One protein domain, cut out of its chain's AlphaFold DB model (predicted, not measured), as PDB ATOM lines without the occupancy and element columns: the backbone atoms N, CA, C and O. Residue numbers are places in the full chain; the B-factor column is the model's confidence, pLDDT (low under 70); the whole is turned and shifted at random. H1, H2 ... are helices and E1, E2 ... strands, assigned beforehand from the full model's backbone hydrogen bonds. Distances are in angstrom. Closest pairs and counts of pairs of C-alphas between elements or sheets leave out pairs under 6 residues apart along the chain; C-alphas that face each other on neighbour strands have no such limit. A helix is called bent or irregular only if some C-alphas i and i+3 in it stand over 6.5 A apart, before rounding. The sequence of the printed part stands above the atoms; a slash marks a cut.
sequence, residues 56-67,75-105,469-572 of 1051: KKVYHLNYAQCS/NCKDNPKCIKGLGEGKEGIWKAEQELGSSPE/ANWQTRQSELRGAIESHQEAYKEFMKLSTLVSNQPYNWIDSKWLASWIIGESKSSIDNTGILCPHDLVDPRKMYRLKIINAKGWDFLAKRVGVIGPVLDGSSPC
ATOM      1  N   LYS A  56     287.230 208.423 186.161       84.81
ATOM      2  CA  LYS A  56     286.201 209.452 185.948       84.81
ATOM      3  C   LYS A  56     284.846 209.103 186.573       84.81
ATOM      4  O   LYS A  56     284.153 209.994 187.068       84.81
ATOM      5  N   LYS A  57     284.468 207.820 186.553       82.75
ATOM      6  CA  LYS A  57     283.213 207.326 187.142       82.75
ATOM      7  C   LYS A  57     283.269 207.270 188.667       82.75
ATOM      8  O   LYS A  57     282.310 207.685 189.303       82.75
ATOM      9  N   VAL A  58     284.358 206.763 189.245       86.56
ATOM     10  CA  VAL A  58     284.484 206.574 190.702       86.56
ATOM     11  C   VAL A  58     284.701 207.901 191.429       86.56
ATOM     12  O   VAL A  58     284.106 208.107 192.479       86.56
ATOM     13  N   TYR A  59     285.478 208.820 190.848       88.19
ATOM     14  CA  TYR A  59     285.735 210.143 191.432       88.19
ATOM     15  C   TYR A  59     284.694 211.204 191.062       88.19
ATOM     16  O   TYR A  59     284.906 212.386 191.310       88.19
ATOM     17  N   HIS A  60     283.592 210.809 190.418       87.88
ATOM     18  CA  HIS A  60     282.532 211.718 189.965       87.88
ATOM     19  C   HIS A  60     283.038 212.895 189.106       87.88
ATOM     20  O   HIS A  60     282.395 213.939 189.004       87.88
ATOM     21  N   LEU A  61     284.171 212.733 188.414       83.88
ATOM     22  CA  LEU A  61     284.745 213.783 187.562       83.88
ATOM     23  C   LEU A  61     283.871 214.075 186.334       83.88
ATOM     24  O   LEU A  61     283.975 215.149 185.741       83.88
ATOM     25  N   ASN A  62     282.971 213.150 185.992       80.31
ATOM     26  CA  ASN A  62     281.951 213.326 184.957       80.31
ATOM     27  C   ASN A  62     280.759 214.185 185.404       80.31
ATOM     28  O   ASN A  62     279.936 214.540 184.567       80.31
ATOM     29  N   TYR A  63     280.627 214.509 186.695       81.25
ATOM     30  CA  TYR A  63     279.506 215.323 187.158       81.25
ATOM     31  C   TYR A  63     279.630 216.748 186.618       81.25
ATOM     32  O   TYR A  63     280.729 217.313 186.515       81.25
ATOM     33  N   ALA A  64     278.481 217.323 186.265       74.44
ATOM     34  CA  ALA A  64     278.393 218.727 185.907       74.44
ATOM     35  C   ALA A  64     278.760 219.602 187.115       74.44
ATOM     36  O   ALA A  64     278.610 219.212 188.280       74.44
ATOM     37  N   GLN A  65     279.256 220.803 186.832       69.94
ATOM     38  CA  GLN A  65     279.414 221.820 187.862       69.94
ATOM     39  C   GLN A  65     278.025 222.205 188.389       69.94
ATOM     40  O   GLN A  65     277.082 222.345 187.610       69.94
ATOM     41  N   CYS A  66     277.883 222.344 189.707       70.56
ATOM     42  CA  CYS A  66     276.610 222.744 190.302       70.56
ATOM     43  C   CYS A  66     276.210 224.148 189.819       70.56
ATOM     44  O   CYS A  66     277.035 225.064 189.815       70.56
ATOM     45  N   SER A  67     274.946 224.321 189.423       61.19
ATOM     46  CA  SER A  67     274.399 225.627 189.051       61.19
ATOM     47  C   SER A  67     274.084 226.459 190.301       61.19
ATOM     48  O   SER A  67     273.760 225.916 191.361       61.19
ATOM     49  N   ASN A  75     276.623 222.735 201.056       80.56
ATOM     50  CA  ASN A  75     277.585 222.185 200.085       80.56
ATOM     51  C   ASN A  75     277.228 220.753 199.635       80.56
ATOM     52  O   ASN A  75     276.896 219.898 200.459       80.56
ATOM     53  N   CYS A  76     277.379 220.455 198.339       81.56
ATOM     54  CA  CYS A  76     277.211 219.099 197.805       81.56
ATOM     55  C   CYS A  76     278.402 218.207 198.180       81.56
ATOM     56  O   CYS A  76     279.458 218.292 197.548       81.56
ATOM     57  N   LYS A  77     278.224 217.319 199.166       76.00
ATOM     58  CA  LYS A  77     279.286 216.428 199.675       76.00
ATOM     59  C   LYS A  77     279.895 215.528 198.592       76.00
ATOM     60  O   LYS A  77     281.111 215.425 198.523       76.00
ATOM     61  N   ASP A  78     279.073 214.968 197.706       78.88
ATOM     62  CA  ASP A  78     279.515 213.974 196.713       78.88
ATOM     63  C   ASP A  78     279.965 214.567 195.368       78.88
ATOM     64  O   ASP A  78     280.349 213.822 194.464       78.88
ATOM     65  N   ASN A  79     279.908 215.896 195.203       86.38
ATOM     66  CA  ASN A  79     280.424 216.569 194.013       86.38
ATOM     67  C   ASN A  79     281.750 217.275 194.344       86.38
ATOM     68  O   ASN A  79     281.728 218.323 195.006       86.38
ATOM     69  N   PRO A  80     282.902 216.773 193.860       86.50
ATOM     70  CA  PRO A  80     284.194 217.388 194.147       86.50
ATOM     71  C   PRO A  80     284.343 218.775 193.507       86.50
ATOM     72  O   PRO A  80     285.134 219.584 193.981       86.50
ATOM     73  N   LYS A  81     283.549 219.099 192.474       86.56
ATOM     74  CA  LYS A  81     283.566 220.407 191.790       86.56
ATOM     75  C   LYS A  81     282.773 221.497 192.521       86.56
ATOM     76  O   LYS A  81     282.743 222.640 192.071       86.56
ATOM     77  N   CYS A  82     282.071 221.154 193.602       84.88
ATOM     78  CA  CYS A  82     281.239 222.085 194.357       84.88
ATOM     79  C   CYS A  82     281.978 222.565 195.610       84.88
ATOM     80  O   CYS A  82     282.037 221.831 196.597       84.88
ATOM     81  N   ILE A  83     282.503 223.793 195.580       83.88
ATOM     82  CA  ILE A  83     283.135 224.463 196.737       83.88
ATOM     83  C   ILE A  83     282.220 225.485 197.434       83.88
ATOM     84  O   ILE A  83     282.543 225.952 198.518       83.88
ATOM     85  N   LYS A  84     281.057 225.798 196.848       78.56
ATOM     86  CA  LYS A  84     280.071 226.724 197.431       78.56
ATOM     87  C   LYS A  84     279.382 226.124 198.653       78.56
ATOM     88  O   LYS A  84     279.060 224.934 198.655       78.56
ATOM     89  N   GLY A  85     279.106 226.938 199.664       72.62
ATOM     90  CA  GLY A  85     278.424 226.526 200.893       72.62
ATOM     91  C   GLY A  85     279.314 225.758 201.876       72.62
ATOM     92  O   GLY A  85     278.793 225.041 202.735       72.62
ATOM     93  N   LEU A  86     280.643 225.869 201.744       75.25
ATOM     94  CA  LEU A  86     281.628 225.342 202.695       75.25
ATOM     95  C   LEU A  86     281.830 226.348 203.843       75.25
ATOM     96  O   LEU A  86     282.793 227.102 203.853       75.25
ATOM     97  N   GLY A  87     280.886 226.390 204.790       66.94
ATOM     98  CA  GLY A  87     280.984 227.212 206.013       66.94
ATOM     99  C   GLY A  87     280.542 228.679 205.882       66.94
ATOM    100  O   GLY A  87     280.335 229.339 206.897       66.94
ATOM    101  N   GLU A  88     280.323 229.167 204.657       70.81
ATOM    102  CA  GLU A  88     279.830 230.522 204.364       70.81
ATOM    103  C   GLU A  88     278.610 230.904 205.225       70.81
ATOM    104  O   GLU A  88     277.589 230.211 205.214       70.81
ATOM    105  N   GLY A  89     278.716 232.015 205.964       61.53
ATOM    106  CA  GLY A  89     277.605 232.599 206.725       61.53
ATOM    107  C   GLY A  89     277.185 231.835 207.985       61.53
ATOM    108  O   GLY A  89     276.136 232.148 208.548       61.53
ATOM    109  N   LYS A  90     277.950 230.826 208.428       64.12
ATOM    110  CA  LYS A  90     277.567 229.988 209.576       64.12
ATOM    111  C   LYS A  90     278.326 230.301 210.864       64.12
ATOM    112  O   LYS A  90     277.661 230.434 211.891       64.12
ATOM    113  N   GLU A  91     279.655 230.399 210.834       68.56
ATOM    114  CA  GLU A  91     280.538 230.488 212.022       68.56
ATOM    115  C   GLU A  91     281.837 231.263 211.692       68.56
ATOM    116  O   GLU A  91     282.012 231.706 210.553       68.56
ATOM    117  N   GLY A  92     282.721 231.484 212.672       74.62
ATOM    118  CA  GLY A  92     283.986 232.216 212.507       74.62
ATOM    119  C   GLY A  92     283.800 233.711 212.216       74.62
ATOM    120  O   GLY A  92     282.921 234.362 212.782       74.62
ATOM    121  N   ILE A  93     284.575 234.264 211.277       74.62
ATOM    122  CA  ILE A  93     284.529 235.691 210.881       74.62
ATOM    123  C   ILE A  93     283.129 236.182 210.480       74.62
ATOM    124  O   ILE A  93     282.848 237.375 210.540       74.62
ATOM    125  N   TRP A  94     282.241 235.269 210.073       70.75
ATOM    126  CA  TRP A  94     280.868 235.571 209.667       70.75
ATOM    127  C   TRP A  94     279.933 235.837 210.863       70.75
ATOM    128  O   TRP A  94     278.822 236.325 210.666       70.75
ATOM    129  N   LYS A  95     280.374 235.525 212.091       71.19
ATOM    130  CA  LYS A  95     279.691 235.804 213.367       71.19
ATOM    131  C   LYS A  95     280.578 236.501 214.409       71.19
ATOM    132  O   LYS A  95     280.097 236.776 215.504       71.19
ATOM    133  N   ALA A  96     281.826 236.828 214.077       68.56
ATOM    134  CA  ALA A  96     282.806 237.373 215.018       68.56
ATOM    135  C   ALA A  96     282.372 238.694 215.687       68.56
ATOM    136  O   ALA A  96     282.787 238.973 216.806       68.56
ATOM    137  N   GLU A  97     281.468 239.480 215.081       64.56
ATOM    138  CA  GLU A  97     280.894 240.671 215.736       64.56
ATOM    139  C   GLU A  97     280.195 240.359 217.076       64.56
ATOM    140  O   GLU A  97     280.072 241.242 217.921       64.56
ATOM    141  N   GLN A  98     279.763 239.113 217.305       66.31
ATOM    142  CA  GLN A  98     279.157 238.683 218.571       66.31
ATOM    143  C   GLN A  98     280.182 238.563 219.716       66.31
ATOM    144  O   GLN A  98     279.792 238.636 220.880       66.31
ATOM    145  N   GLU A  99     281.480 238.449 219.413       65.94
ATOM    146  CA  GLU A  99     282.564 238.334 220.405       65.94
ATOM    147  C   GLU A  99     282.958 239.686 221.032       65.94
ATOM    148  O   GLU A  99     283.593 239.725 222.084       65.94
ATOM    149  N   LEU A 100     282.538 240.812 220.439       67.19
ATOM    150  CA  LEU A 100     282.792 242.174 220.942       67.19
ATOM    151  C   LEU A 100     282.012 242.530 222.218       67.19
ATOM    152  O   LEU A 100     282.247 243.589 222.807       67.19
ATOM    153  N   GLY A 101     281.072 241.682 222.643       69.00
ATOM    154  CA  GLY A 101     280.208 241.944 223.791       69.00
ATOM    155  C   GLY A 101     279.285 243.157 223.599       69.00
ATOM    156  O   GLY A 101     279.082 243.672 222.498       69.00
ATOM    157  N   SER A 102     278.667 243.619 224.687       75.19
ATOM    158  CA  SER A 102     277.776 244.783 224.652       75.19
ATOM    159  C   SER A 102     278.555 246.098 224.588       75.19
ATOM    160  O   SER A 102     279.368 246.359 225.471       75.19
ATOM    161  N   SER A 103     278.231 246.958 223.616       79.44
ATOM    162  CA  SER A 103     278.819 248.302 223.504       79.44
ATOM    163  C   SER A 103     278.653 249.123 224.799       79.44
ATOM    164  O   SER A 103     277.510 249.309 225.250       79.44
ATOM    165  N   PRO A 104     279.751 249.666 225.367       82.62
ATOM    166  CA  PRO A 104     279.712 250.629 226.467       82.62
ATOM    167  C   PRO A 104     278.898 251.890 226.154       82.62
ATOM    168  O   PRO A 104     278.388 252.516 227.081       82.62
ATOM    169  N   GLU A 105     278.688 252.222 224.872       83.19
ATOM    170  CA  GLU A 105     277.867 253.364 224.434       83.19
ATOM    171  C   GLU A 105     276.439 253.292 224.965       83.19
ATOM    172  O   GLU A 105     275.834 254.313 225.268       83.19
ATOM    173  N   ALA A 469     286.669 253.981 224.241       90.25
ATOM    174  CA  ALA A 469     287.763 254.087 223.279       90.25
ATOM    175  C   ALA A 469     288.370 252.712 222.961       90.25
ATOM    176  O   ALA A 469     288.523 252.351 221.796       90.25
ATOM    177  N   ASN A 470     288.627 251.894 223.987       89.56
ATOM    178  CA  ASN A 470     289.137 250.533 223.812       89.56
ATOM    179  C   ASN A 470     288.162 249.647 223.027       89.56
ATOM    180  O   ASN A 470     288.582 248.890 222.151       89.56
ATOM    181  N   TRP A 471     286.861 249.744 223.317       89.19
ATOM    182  CA  TRP A 471     285.834 248.996 222.595       89.19
ATOM    183  C   TRP A 471     285.744 249.424 221.124       89.19
ATOM    184  O   TRP A 471     285.700 248.564 220.247       89.19
ATOM    185  N   GLN A 472     285.790 250.729 220.841       88.75
ATOM    186  CA  GLN A 472     285.775 251.276 219.480       88.75
ATOM    187  C   GLN A 472     287.015 250.856 218.679       88.75
ATOM    188  O   GLN A 472     286.884 250.446 217.524       88.75
ATOM    189  N   THR A 473     288.203 250.870 219.292       89.38
ATOM    190  CA  THR A 473     289.436 250.354 218.674       89.38
ATOM    191  C   THR A 473     289.290 248.879 218.312       89.38
ATOM    192  O   THR A 473     289.462 248.520 217.149       89.38
ATOM    193  N   ARG A 474     288.866 248.031 219.262       86.06
ATOM    194  CA  ARG A 474     288.623 246.598 219.012       86.06
ATOM    195  C   ARG A 474     287.586 246.365 217.918       86.06
ATOM    196  O   ARG A 474     287.736 245.455 217.107       86.06
ATOM    197  N   GLN A 475     286.527 247.174 217.892       86.69
ATOM    198  CA  GLN A 475     285.490 247.088 216.870       86.69
ATOM    199  C   GLN A 475     286.053 247.413 215.484       86.69
ATOM    200  O   GLN A 475     285.762 246.695 214.528       86.69
ATOM    201  N   SER A 476     286.866 248.467 215.375       86.69
ATOM    202  CA  SER A 476     287.532 248.864 214.132       86.69
ATOM    203  C   SER A 476     288.510 247.791 213.644       86.69
ATOM    204  O   SER A 476     288.436 247.371 212.490       86.69
ATOM    205  N   GLU A 477     289.361 247.271 214.534       87.31
ATOM    206  CA  GLU A 477     290.306 246.189 214.230       87.31
ATOM    207  C   GLU A 477     289.590 244.925 213.744       87.31
ATOM    208  O   GLU A 477     289.973 244.344 212.726       87.31
ATOM    209  N   LEU A 478     288.516 244.518 214.431       84.88
ATOM    210  CA  LEU A 478     287.744 243.342 214.045       84.88
ATOM    211  C   LEU A 478     287.046 243.545 212.697       84.88
ATOM    212  O   LEU A 478     287.112 242.663 211.842       84.88
ATOM    213  N   ARG A 479     286.408 244.704 212.479       84.75
ATOM    214  CA  ARG A 479     285.783 245.036 211.189       84.75
ATOM    215  C   ARG A 479     286.810 245.023 210.061       84.75
ATOM    216  O   ARG A 479     286.566 244.372 209.050       84.75
ATOM    217  N   GLY A 480     287.975 245.637 210.265       85.88
ATOM    218  CA  GLY A 480     289.064 245.632 209.288       85.88
ATOM    219  C   GLY A 480     289.569 244.220 208.968       85.88
ATOM    220  O   GLY A 480     289.775 243.881 207.801       85.88
ATOM    221  N   ALA A 481     289.707 243.356 209.979       83.19
ATOM    222  CA  ALA A 481     290.089 241.957 209.783       83.19
ATOM    223  C   ALA A 481     289.022 241.157 209.008       83.19
ATOM    224  O   ALA A 481     289.364 240.397 208.096       83.19
ATOM    225  N   ILE A 482     287.737 241.354 209.327       84.25
ATOM    226  CA  ILE A 482     286.610 240.728 208.620       84.25
ATOM    227  C   ILE A 482     286.584 241.180 207.157       84.25
ATOM    228  O   ILE A 482     286.511 240.337 206.265       84.25
ATOM    229  N   GLU A 483     286.678 242.484 206.895       86.00
ATOM    230  CA  GLU A 483     286.670 243.047 205.541       86.00
ATOM    231  C   GLU A 483     287.832 242.504 204.701       86.00
ATOM    232  O   GLU A 483     287.612 242.005 203.592       86.00
ATOM    233  N   SER A 484     289.047 242.488 205.259       87.12
ATOM    234  CA  SER A 484     290.237 241.944 204.593       87.12
ATOM    235  C   SER A 484     290.083 240.461 204.221       87.12
ATOM    236  O   SER A 484     290.459 240.036 203.120       87.12
ATOM    237  N   HIS A 485     289.503 239.645 205.109       86.81
ATOM    238  CA  HIS A 485     289.278 238.223 204.829       86.81
ATOM    239  C   HIS A 485     288.103 237.988 203.873       86.81
ATOM    240  O   HIS A 485     288.157 237.096 203.026       86.81
ATOM    241  N   GLN A 486     287.051 238.803 203.934       84.50
ATOM    242  CA  GLN A 486     285.953 238.738 202.968       84.50
ATOM    243  C   GLN A 486     286.424 239.083 201.552       84.50
ATOM    244  O   GLN A 486     285.994 238.445 200.589       84.50
ATOM    245  N   GLU A 487     287.319 240.060 201.405       87.75
ATOM    246  CA  GLU A 487     287.927 240.400 200.119       87.75
ATOM    247  C   GLU A 487     288.814 239.261 199.597       87.75
ATOM    248  O   GLU A 487     288.689 238.854 198.439       87.75
ATOM    249  N   ALA A 488     289.615 238.654 200.480       87.25
ATOM    250  CA  ALA A 488     290.381 237.446 200.180       87.25
ATOM    251  C   ALA A 488     289.510 236.303 199.651       87.25
ATOM    252  O   ALA A 488     289.851 235.654 198.662       87.25
ATOM    253  N   TYR A 489     288.385 236.062 200.319       87.19
ATOM    254  CA  TYR A 489     287.430 235.030 199.954       87.19
ATOM    255  C   TYR A 489     286.751 235.330 198.607       87.19
ATOM    256  O   TYR A 489     286.642 234.438 197.762       87.19
ATOM    257  N   LYS A 490     286.347 236.584 198.358       85.69
ATOM    258  CA  LYS A 490     285.773 237.013 197.068       85.69
ATOM    259  C   LYS A 490     286.752 236.789 195.915       85.69
ATOM    260  O   LYS A 490     286.358 236.228 194.888       85.69
ATOM    261  N   GLU A 491     288.014 237.174 196.090       88.50
ATOM    262  CA  GLU A 491     289.045 236.975 195.067       88.50
ATOM    263  C   GLU A 491     289.349 235.482 194.868       88.50
ATOM    264  O   GLU A 491     289.394 235.010 193.729       88.50
ATOM    265  N   PHE A 492     289.430 234.696 195.948       89.38
ATOM    266  CA  PHE A 492     289.552 233.238 195.868       89.38
ATOM    267  C   PHE A 492     288.411 232.603 195.060       89.38
ATOM    268  O   PHE A 492     288.669 231.792 194.169       89.38
ATOM    269  N   MET A 493     287.156 232.979 195.317       85.19
ATOM    270  CA  MET A 493     285.994 232.429 194.609       85.19
ATOM    271  C   MET A 493     285.974 232.811 193.128       85.19
ATOM    272  O   MET A 493     285.622 231.986 192.281       85.19
ATOM    273  N   LYS A 494     286.397 234.034 192.796       84.56
ATOM    274  CA  LYS A 494     286.562 234.489 191.412       84.56
ATOM    275  C   LYS A 494     287.630 233.670 190.686       84.56
ATOM    276  O   LYS A 494     287.382 233.175 189.586       84.56
ATOM    277  N   LEU A 495     288.791 233.479 191.315       85.12
ATOM    278  CA  LEU A 495     289.916 232.747 190.735       85.12
ATOM    279  C   LEU A 495     289.669 231.242 190.642       85.12
ATOM    280  O   LEU A 495     290.135 230.640 189.684       85.12
ATOM    281  N   SER A 496     288.905 230.649 191.564       82.38
ATOM    282  CA  SER A 496     288.710 229.191 191.694       82.38
ATOM    283  C   SER A 496     287.603 228.602 190.813       82.38
ATOM    284  O   SER A 496     287.249 227.429 190.954       82.38
ATOM    285  N   THR A 497     287.043 229.382 189.884       74.62
ATOM    286  CA  THR A 497     285.993 228.897 188.978       74.62
ATOM    287  C   THR A 497     286.555 227.846 188.014       74.62
ATOM    288  O   THR A 497     287.425 228.127 187.187       74.62
ATOM    289  N   LEU A 498     286.064 226.612 188.117       68.62
ATOM    290  CA  LEU A 498     286.465 225.511 187.241       68.62
ATOM    291  C   LEU A 498     285.858 225.668 185.844       68.62
ATOM    292  O   LEU A 498     284.652 225.837 185.703       68.62
ATOM    293  N   VAL A 499     286.699 225.545 184.816       62.84
ATOM    294  CA  VAL A 499     286.305 225.473 183.402       62.84
ATOM    295  C   VAL A 499     286.661 224.078 182.884       62.84
ATOM    296  O   VAL A 499     287.676 223.505 183.289       62.84
ATOM    297  N   SER A 500     285.826 223.506 182.013       63.53
ATOM    298  CA  SER A 500     286.066 222.173 181.446       63.53
ATOM    299  C   SER A 500     287.457 222.091 180.801       63.53
ATOM    300  O   SER A 500     287.843 222.989 180.057       63.53
ATOM    301  N   ASN A 501     288.188 221.002 181.065       66.06
ATOM    302  CA  ASN A 501     289.534 220.700 180.544       66.06
ATOM    303  C   ASN A 501     290.704 221.575 181.054       66.06
ATOM    304  O   ASN A 501     291.777 221.543 180.459       66.06
ATOM    305  N   GLN A 502     290.545 222.320 182.152       76.00
ATOM    306  CA  GLN A 502     291.660 223.024 182.811       76.00
ATOM    307  C   GLN A 502     292.366 222.147 183.866       76.00
ATOM    308  O   GLN A 502     291.718 221.272 184.455       76.00
ATOM    309  N   PRO A 503     293.667 222.377 184.147       83.12
ATOM    310  CA  PRO A 503     294.361 221.729 185.256       83.12
ATOM    311  C   PRO A 503     293.732 222.126 186.598       83.12
ATOM    312  O   PRO A 503     293.316 223.271 186.809       83.12
ATOM    313  N   TYR A 504     293.660 221.157 187.505       88.94
ATOM    314  CA  TYR A 504     293.048 221.304 188.818       88.94
ATOM    315  C   TYR A 504     293.872 220.579 189.881       88.94
ATOM    316  O   TYR A 504     294.604 219.632 189.580       88.94
ATOM    317  N   ASN A 505     293.691 221.009 191.123       91.62
ATOM    318  CA  ASN A 505     294.303 220.434 192.306       91.62
ATOM    319  C   ASN A 505     293.226 219.936 193.266       91.62
ATOM    320  O   ASN A 505     292.153 220.537 193.380       91.62
ATOM    321  N   TRP A 506     293.523 218.840 193.956       91.62
ATOM    322  CA  TRP A 506     292.705 218.327 195.043       91.62
ATOM    323  C   TRP A 506     293.030 219.064 196.338       91.62
ATOM    324  O   TRP A 506     294.194 219.327 196.647       91.62
ATOM    325  N   ILE A 507     291.990 219.370 197.104       91.50
ATOM    326  CA  ILE A 507     292.096 220.033 198.398       91.50
ATOM    327  C   ILE A 507     291.160 219.377 199.411       91.50
ATOM    328  O   ILE A 507     290.031 218.995 199.078       91.50
ATOM    329  N   ASP A 508     291.632 219.236 200.650       91.56
ATOM    330  CA  ASP A 508     290.810 218.759 201.758       91.56
ATOM    331  C   ASP A 508     289.713 219.781 202.088       91.56
ATOM    332  O   ASP A 508     289.976 220.918 202.492       91.56
ATOM    333  N   SER A 509     288.456 219.363 201.946       90.19
ATOM    334  CA  SER A 509     287.297 220.210 202.216       90.19
ATOM    335  C   SER A 509     287.239 220.690 203.665       90.19
ATOM    336  O   SER A 509     286.654 221.738 203.918       90.19
ATOM    337  N   LYS A 510     287.803 219.929 204.615       89.38
ATOM    338  CA  LYS A 510     287.839 220.304 206.035       89.38
ATOM    339  C   LYS A 510     288.756 221.505 206.247       89.38
ATOM    340  O   LYS A 510     288.355 222.467 206.895       89.38
ATOM    341  N   TRP A 511     289.958 221.453 205.675       90.81
ATOM    342  CA  TRP A 511     290.911 222.558 205.740       90.81
ATOM    343  C   TRP A 511     290.351 223.792 205.023       90.81
ATOM    344  O   TRP A 511     290.309 224.878 205.601       90.81
ATOM    345  N   LEU A 512     289.822 223.607 203.807       89.69
ATOM    346  CA  LEU A 512     289.268 224.705 203.014       89.69
ATOM    347  C   LEU A 512     288.087 225.386 203.722       89.69
ATOM    348  O   LEU A 512     288.014 226.610 203.732       89.69
ATOM    349  N   ALA A 513     287.192 224.619 204.353       88.75
ATOM    350  CA  ALA A 513     286.087 225.177 205.129       88.75
ATOM    351  C   ALA A 513     286.580 226.024 206.317       88.75
ATOM    352  O   ALA A 513     286.065 227.119 206.521       88.75
ATOM    353  N   SER A 514     287.600 225.561 207.050       87.44
ATOM    354  CA  SER A 514     288.188 226.298 208.183       87.44
ATOM    355  C   SER A 514     288.878 227.600 207.746       87.44
ATOM    356  O   SER A 514     288.783 228.620 208.428       87.44
ATOM    357  N   TRP A 515     289.512 227.616 206.570       89.00
ATOM    358  CA  TRP A 515     290.056 228.848 205.989       89.00
ATOM    359  C   TRP A 515     288.951 229.820 205.537       89.00
ATOM    360  O   TRP A 515     289.050 231.018 205.794       89.00
ATOM    361  N   ILE A 516     287.865 229.332 204.922       87.56
ATOM    362  CA  ILE A 516     286.733 230.173 204.476       87.56
ATOM    363  C   ILE A 516     286.070 230.909 205.652       87.56
ATOM    364  O   ILE A 516     285.656 232.060 205.501       87.56
ATOM    365  N   ILE A 517     285.986 230.280 206.825       85.44
ATOM    366  CA  ILE A 517     285.451 230.908 208.048       85.44
ATOM    367  C   ILE A 517     286.503 231.697 208.844       85.44
ATOM    368  O   ILE A 517     286.168 232.291 209.864       85.44
ATOM    369  N   GLY A 518     287.752 231.749 208.370       79.62
ATOM    370  CA  GLY A 518     288.838 232.549 208.946       79.62
ATOM    371  C   GLY A 518     289.477 231.985 210.219       79.62
ATOM    372  O   GLY A 518     290.234 232.692 210.877       79.62
ATOM    373  N   GLU A 519     289.216 230.720 210.557       78.12
ATOM    374  CA  GLU A 519     289.818 230.040 211.715       78.12
ATOM    375  C   GLU A 519     291.227 229.513 211.415       78.12
ATOM    376  O   GLU A 519     292.112 229.545 212.270       78.12
ATOM    377  N   SER A 520     291.462 229.039 210.188       72.38
ATOM    378  CA  SER A 520     292.758 228.480 209.806       72.38
ATOM    379  C   SER A 520     293.700 229.540 209.233       72.38
ATOM    380  O   SER A 520     293.471 230.076 208.146       72.38
ATOM    381  N   LYS A 521     294.810 229.779 209.940       70.69
ATOM    382  CA  LYS A 521     295.994 230.505 209.436       70.69
ATOM    383  C   LYS A 521     297.118 229.559 208.989       70.69
ATOM    384  O   LYS A 521     298.205 230.024 208.655       70.69
ATOM    385  N   SER A 522     296.889 228.246 209.037       79.50
ATOM    386  CA  SER A 522     297.906 227.245 208.720       79.50
ATOM    387  C   SER A 522     298.006 226.989 207.218       79.50
ATOM    388  O   SER A 522     297.078 227.258 206.454       79.50
ATOM    389  N   SER A 523     299.146 226.448 206.796       88.50
ATOM    390  CA  SER A 523     299.374 226.009 205.421       88.50
ATOM    391  C   SER A 523     298.395 224.922 204.981       88.50
ATOM    392  O   SER A 523     297.865 224.181 205.809       88.50
ATOM    393  N   ILE A 524     298.169 224.820 203.667       88.62
ATOM    394  CA  ILE A 524     297.282 223.812 203.069       88.62
ATOM    395  C   ILE A 524     297.761 222.412 203.468       88.62
ATOM    396  O   ILE A 524     298.889 222.055 203.140       88.62
ATOM    397  N   ASP A 525     296.905 221.624 204.122       87.69
ATOM    398  CA  ASP A 525     297.191 220.241 204.522       87.69
ATOM    399  C   ASP A 525     296.263 219.255 203.796       87.69
ATOM    400  O   ASP A 525     295.057 219.194 204.046       87.69
ATOM    401  N   ASN A 526     296.853 218.463 202.898       90.00
ATOM    402  CA  ASN A 526     296.165 217.439 202.110       90.00
ATOM    403  C   ASN A 526     296.409 216.004 202.612       90.00
ATOM    404  O   ASN A 526     295.952 215.043 201.991       90.00
ATOM    405  N   THR A 527     297.103 215.809 203.734       87.88
ATOM    406  CA  THR A 527     297.413 214.462 204.251       87.88
ATOM    407  C   THR A 527     296.146 213.660 204.576       87.88
ATOM    408  O   THR A 527     296.077 212.448 204.349       87.88
ATOM    409  N   GLY A 528     295.082 214.345 205.008       86.25
ATOM    410  CA  GLY A 528     293.789 213.754 205.347       86.25
ATOM    411  C   GLY A 528     293.085 213.027 204.193       86.25
ATOM    412  O   GLY A 528     292.258 212.144 204.456       86.25
ATOM    413  N   ILE A 529     293.425 213.336 202.937       91.38
ATOM    414  CA  ILE A 529     292.759 212.810 201.732       91.38
ATOM    415  C   ILE A 529     293.556 211.730 200.983       91.38
ATOM    416  O   ILE A 529     293.069 211.187 199.990       91.38
ATOM    417  N   LEU A 530     294.734 211.358 201.487       91.88
ATOM    418  CA  LEU A 530     295.572 210.308 200.908       91.88
ATOM    419  C   LEU A 530     295.075 208.900 201.273       91.88
ATOM    420  O   LEU A 530     294.483 208.677 202.339       91.88
ATOM    421  N   CYS A 531     295.318 207.949 200.376       89.44
ATOM    422  CA  CYS A 531     295.218 206.512 200.621       89.44
ATOM    423  C   CYS A 531     296.598 205.939 201.006       89.44
ATOM    424  O   CYS A 531     297.599 206.636 200.861       89.44
ATOM    425  N   PRO A 532     296.700 204.659 201.417       86.81
ATOM    426  CA  PRO A 532     297.989 204.015 201.712       86.81
ATOM    427  C   PRO A 532     298.975 203.926 200.529       86.81
ATOM    428  O   PRO A 532     300.102 203.488 200.720       86.81
ATOM    429  N   HIS A 533     298.549 204.284 199.312       86.50
ATOM    430  CA  HIS A 533     299.406 204.379 198.122       86.50
ATOM    431  C   HIS A 533     299.933 205.804 197.873       86.50
ATOM    432  O   HIS A 533     300.401 206.076 196.771       86.50
ATOM    433  N   ASP A 534     299.768 206.724 198.831       86.75
ATOM    434  CA  ASP A 534     300.153 208.143 198.737       86.75
ATOM    435  C   ASP A 534     299.476 208.919 197.588       86.75
ATOM    436  O   ASP A 534     299.938 209.965 197.141       86.75
ATOM    437  N   LEU A 535     298.330 208.414 197.127       90.88
ATOM    438  CA  LEU A 535     297.471 209.006 196.097       90.88
ATOM    439  C   LEU A 535     296.098 209.361 196.687       90.88
ATOM    440  O   LEU A 535     295.747 208.884 197.767       90.88
ATOM    441  N   VAL A 536     295.290 210.162 195.988       91.69
ATOM    442  CA  VAL A 536     293.952 210.575 196.460       91.69
ATOM    443  C   VAL A 536     293.075 209.340 196.687       91.69
ATOM    444  O   VAL A 536     293.005 208.463 195.828       91.69
ATOM    445  N   ASP A 537     292.408 209.259 197.841       91.75
ATOM    446  CA  ASP A 537     291.584 208.106 198.213       91.75
ATOM    447  C   ASP A 537     290.130 208.243 197.716       91.75
ATOM    448  O   ASP A 537     289.388 209.086 198.232       91.75
ATOM    449  N   PRO A 538     289.644 207.375 196.805       89.44
ATOM    450  CA  PRO A 538     288.269 207.448 196.323       89.44
ATOM    451  C   PRO A 538     287.230 207.084 197.393       89.44
ATOM    452  O   PRO A 538     286.043 207.336 197.207       89.44
ATOM    453  N   ARG A 539     287.637 206.502 198.526       88.56
ATOM    454  CA  ARG A 539     286.743 206.189 199.655       88.56
ATOM    455  C   ARG A 539     286.427 207.427 200.494       88.56
ATOM    456  O   ARG A 539     285.448 207.431 201.233       88.56
ATOM    457  N   LYS A 540     287.228 208.488 200.365       90.00
ATOM    458  CA  LYS A 540     287.092 209.737 201.125       90.00
ATOM    459  C   LYS A 540     286.352 210.834 200.353       90.00
ATOM    460  O   LYS A 540     286.530 212.000 200.680       90.00
ATOM    461  N   MET A 541     285.507 210.483 199.371       87.56
ATOM    462  CA  MET A 541     284.780 211.431 198.495       87.56
ATOM    463  C   MET A 541     284.192 212.646 199.219       87.56
ATOM    464  O   MET A 541     284.327 213.766 198.740       87.56
ATOM    465  N   TYR A 542     283.610 212.440 200.401       85.50
ATOM    466  CA  TYR A 542     283.000 213.486 201.225       85.50
ATOM    467  C   TYR A 542     283.966 214.597 201.692       85.50
ATOM    468  O   TYR A 542     283.497 215.646 202.129       85.50
ATOM    469  N   ARG A 543     285.287 214.373 201.624       88.69
ATOM    470  CA  ARG A 543     286.348 215.348 201.947       88.69
ATOM    471  C   ARG A 543     287.060 215.907 200.724       88.69
ATOM    472  O   ARG A 543     287.913 216.778 200.865       88.69
ATOM    473  N   LEU A 544     286.773 215.388 199.535       90.62
ATOM    474  CA  LEU A 544     287.519 215.739 198.337       90.62
ATOM    475  C   LEU A 544     286.869 216.920 197.634       90.62
ATOM    476  O   LEU A 544     285.713 216.844 197.211       90.62
ATOM    477  N   LYS A 545     287.633 217.995 197.448       90.81
ATOM    478  CA  LYS A 545     287.258 219.105 196.574       90.81
ATOM    479  C   LYS A 545     288.337 219.353 195.548       90.81
ATOM    480  O   LYS A 545     289.500 219.032 195.775       90.81
ATOM    481  N   ILE A 546     287.933 219.908 194.414       90.25
ATOM    482  CA  ILE A 546     288.857 220.373 193.394       90.25
ATOM    483  C   ILE A 546     288.768 221.886 193.259       90.25
ATOM    484  O   ILE A 546     287.681 222.466 193.281       90.25
ATOM    485  N   ILE A 547     289.927 222.508 193.096       89.31
ATOM    486  CA  ILE A 547     290.079 223.914 192.728       89.31
ATOM    487  C   ILE A 547     290.976 223.987 191.497       89.31
ATOM    488  O   ILE A 547     291.796 223.100 191.263       89.31
ATOM    489  N   ASN A 548     290.795 224.999 190.657       87.81
ATOM    490  CA  ASN A 548     291.671 225.167 189.500       87.81
ATOM    491  C   ASN A 548     293.083 225.616 189.942       87.81
ATOM    492  O   ASN A 548     293.279 226.062 191.076       87.81
ATOM    493  N   ALA A 549     294.056 225.539 189.032       86.25
ATOM    494  CA  ALA A 549     295.441 225.921 189.329       86.25
ATOM    495  C   ALA A 549     295.581 227.370 189.855       86.25
ATOM    496  O   ALA A 549     296.357 227.626 190.766       86.25
ATOM    497  N   LYS A 550     294.772 228.317 189.352       87.88
ATOM    498  CA  LYS A 550     294.809 229.726 189.793       87.88
ATOM    499  C   LYS A 550     294.363 229.904 191.247       87.88
ATOM    500  O   LYS A 550     294.976 230.667 191.988       87.88
ATOM    501  N   GLY A 551     293.295 229.214 191.648       87.69
ATOM    502  CA  GLY A 551     292.806 229.194 193.025       87.69
ATOM    503  C   GLY A 551     293.785 228.503 193.972       87.69
ATOM    504  O   GLY A 551     293.996 228.975 195.088       87.69
ATOM    505  N   TRP A 552     294.433 227.432 193.503       89.75
ATOM    506  CA  TRP A 552     295.504 226.760 194.238       89.75
ATOM    507  C   TRP A 552     296.696 227.691 194.480       89.75
ATOM    508  O   TRP A 552     297.095 227.876 195.626       89.75
ATOM    509  N   ASP A 553     297.209 228.343 193.436       89.75
ATOM    510  CA  ASP A 553     298.343 229.266 193.542       89.75
ATOM    511  C   ASP A 553     298.044 230.453 194.466       89.75
ATOM    512  O   ASP A 553     298.920 230.888 195.216       89.75
ATOM    513  N   PHE A 554     296.812 230.974 194.433       90.50
ATOM    514  CA  PHE A 554     296.366 232.039 195.335       90.50
ATOM    515  C   PHE A 554     296.470 231.612 196.804       90.50
ATOM    516  O   PHE A 554     297.050 232.336 197.615       90.50
ATOM    517  N   LEU A 555     295.944 230.432 197.148       89.31
ATOM    518  CA  LEU A 555     296.014 229.912 198.513       89.31
ATOM    519  C   LEU A 555     297.457 229.568 198.901       89.31
ATOM    520  O   LEU A 555     297.931 230.011 199.943       89.31
ATOM    521  N   ALA A 556     298.187 228.856 198.043       88.31
ATOM    522  CA  ALA A 556     299.557 228.424 198.305       88.31
ATOM    523  C   ALA A 556     300.504 229.607 198.574       88.31
ATOM    524  O   ALA A 556     301.317 229.538 199.491       88.31
ATOM    525  N   LYS A 557     300.365 230.720 197.838       89.62
ATOM    526  CA  LYS A 557     301.141 231.949 198.087       89.62
ATOM    527  C   LYS A 557     300.776 232.639 199.400       89.62
ATOM    528  O   LYS A 557     301.624 233.306 199.981       89.62
ATOM    529  N   ARG A 558     299.522 232.520 199.844       86.12
ATOM    530  CA  ARG A 558     299.004 233.238 201.015       86.12
ATOM    531  C   ARG A 558     299.259 232.511 202.331       86.12
ATOM    532  O   ARG A 558     299.529 233.170 203.327       86.12
ATOM    533  N   VAL A 559     299.141 231.182 202.345       86.38
ATOM    534  CA  VAL A 559     299.230 230.372 203.575       86.38
ATOM    535  C   VAL A 559     300.344 229.318 203.548       86.38
ATOM    536  O   VAL A 559     300.661 228.745 204.586       86.38
ATOM    537  N   GLY A 560     300.970 229.058 202.395       85.25
ATOM    538  CA  GLY A 560     301.929 227.961 202.223       85.25
ATOM    539  C   GLY A 560     301.256 226.590 202.065       85.25
ATOM    540  O   GLY A 560     300.035 226.464 202.163       85.25
ATOM    541  N   VAL A 561     302.048 225.542 201.815       85.19
ATOM    542  CA  VAL A 561     301.569 224.160 201.598       85.19
ATOM    543  C   VAL A 561     302.377 223.182 202.452       85.19
ATOM    544  O   VAL A 561     303.602 223.272 202.493       85.19
ATOM    545  N   ILE A 562     301.695 222.235 203.095       73.94
ATOM    546  CA  ILE A 562     302.278 221.106 203.827       73.94
ATOM    547  C   ILE A 562     301.826 219.800 203.151       73.94
ATOM    548  O   ILE A 562     300.634 219.536 202.994       73.94
ATOM    549  N   GLY A 563     302.788 218.956 202.766       67.81
ATOM    550  CA  GLY A 563     302.528 217.676 202.095       67.81
ATOM    551  C   GLY A 563     302.514 217.755 200.557       67.81
ATOM    552  O   GLY A 563     302.913 218.771 199.984       67.81
ATOM    553  N   PRO A 564     302.121 216.668 199.862       76.00
ATOM    554  CA  PRO A 564     302.206 216.588 198.405       76.00
ATOM    555  C   PRO A 564     301.148 217.456 197.710       76.00
ATOM    556  O   PRO A 564     299.981 217.497 198.106       76.00
ATOM    557  N   VAL A 565     301.548 218.111 196.617       86.69
ATOM    558  CA  VAL A 565     300.622 218.787 195.699       86.69
ATOM    559  C   VAL A 565     299.889 217.716 194.894       86.69
ATOM    560  O   VAL A 565     300.506 216.989 194.121       86.69
ATOM    561  N   LEU A 566     298.574 217.614 195.088       89.06
ATOM    562  CA  LEU A 566     297.743 216.596 194.448       89.06
ATOM    563  C   LEU A 566     297.025 217.205 193.245       89.06
ATOM    564  O   LEU A 566     296.199 218.101 193.402       89.06
ATOM    565  N   ASP A 567     297.335 216.725 192.050       87.25
ATOM    566  CA  ASP A 567     296.826 217.222 190.770       87.25
ATOM    567  C   ASP A 567     295.916 216.200 190.057       87.25
ATOM    568  O   ASP A 567     295.524 215.168 190.613       87.25
ATOM    569  N   GLY A 568     295.569 216.466 188.795       82.75
ATOM    570  CA  GLY A 568     294.743 215.571 187.979       82.75
ATOM    571  C   GLY A 568     295.326 214.170 187.729       82.75
ATOM    572  O   GLY A 568     294.575 213.289 187.313       82.75
ATOM    573  N   SER A 569     296.617 213.942 187.998       84.44
ATOM    574  CA  SER A 569     297.281 212.631 187.908       84.44
ATOM    575  C   SER A 569     297.289 211.857 189.232       84.44
ATOM    576  O   SER A 569     297.558 210.657 189.256       84.44
ATOM    577  N   SER A 570     296.929 212.528 190.327       89.56
ATOM    578  CA  SER A 570     296.948 211.994 191.689       89.56
ATOM    579  C   SER A 570     295.781 211.069 192.105       89.56
ATOM    580  O   SER A 570     295.875 210.497 193.193       89.56
ATOM    581  N   PRO A 571     294.677 210.866 191.342       90.38
ATOM    582  CA  PRO A 571     293.683 209.841 191.677       90.38
ATOM    583  C   PRO A 571     294.274 208.425 191.736       90.38
ATOM    584  O   PRO A 571     294.870 207.941 190.774       90.38
ATOM    585  N   CYS A 572     294.050 207.709 192.839       90.75
ATOM    586  CA  CYS A 572     294.471 206.317 192.962       90.75
ATOM    587  C   CYS A 572     293.638 205.403 192.047       90.75
ATOM    588  O   CYS A 572     292.438 205.209 192.281       90.75
TER     589      CYS A 572
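This is residues 56 to 67, 75 to 105 and 469 to 572 of the 1051 residues of a protein of Vannella sp. CB-2014 (UniProt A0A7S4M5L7). One long helix, H2, forms an arm whose residues 492 to 495 pack on H5 in a small head; there H3, H4, H5 and long unnamed stretches surround the two-stranded sheet E1 E2. Short H1 packs on H2 residues 471 to 479, away from that head. The printed part has 147 residues with named elements in the order H1 H2 E1 H3 H4 E2 H5; the sheet is antiparallel. The class is mostly helix, with under half of the residues in named elements. The whole is elongated, 59 by 32 by 24 A, and only just compact, close to loose, with a radius of gyration of the C-alphas of 17.4 A.

After unnamed residues 56 to 67 and 75 to 95, find H1 at residues 96 to 100. Find C-alpha 469 at (287.763, 254.087, 223.279); from there H2 runs 39.0 A to residue 495. Next come E1, 504 to 508, 13.4 A; H3, 509 to 516; H4, 538 to 543; and E2, 544 to 548, 13.6 A. H5, 549 to 559, runs 15.4 A to C-alpha 559 at (299.230, 230.372, 203.575).

Look between E1 and E2: N 505 and O 547 are 2.8 A apart, within hydrogen-bond range. H2 touches H5 at a shallow tilt of 27 degrees, opposite ways; their closest C-alphas, Leu 495 and Gly 551, are 5.1 A apart. H1 touches H2, closest at the C-alphas of Leu 100 and Gln 475, 6.9 A. H3 and H4 are close but not clearly touching, closest at the C-alphas of Ser 509 and Arg 543, 5.0 A. H4 is irregular: C-alphas 539 and 542 are 8.3 A apart. Every O i to N i+4 pair is within hydrogen-bond range in H2, H3 and H5; H1 has 0 of 1 and H4 0 of 2, beside 1 of 2 and 1 of 3 O i to N i+3 pairs.

The farthest C-alphas, Glu 105 and His 533, are 59.6 A apart. Cuts leave gaps of 12.0 A from C-alpha 67 to 75 and 10.0 A from 105 to 469. H3 to H4 is a long link. Look for pLDDT under 70 in 17 residues, among them 96 to 101 and 498 to 501.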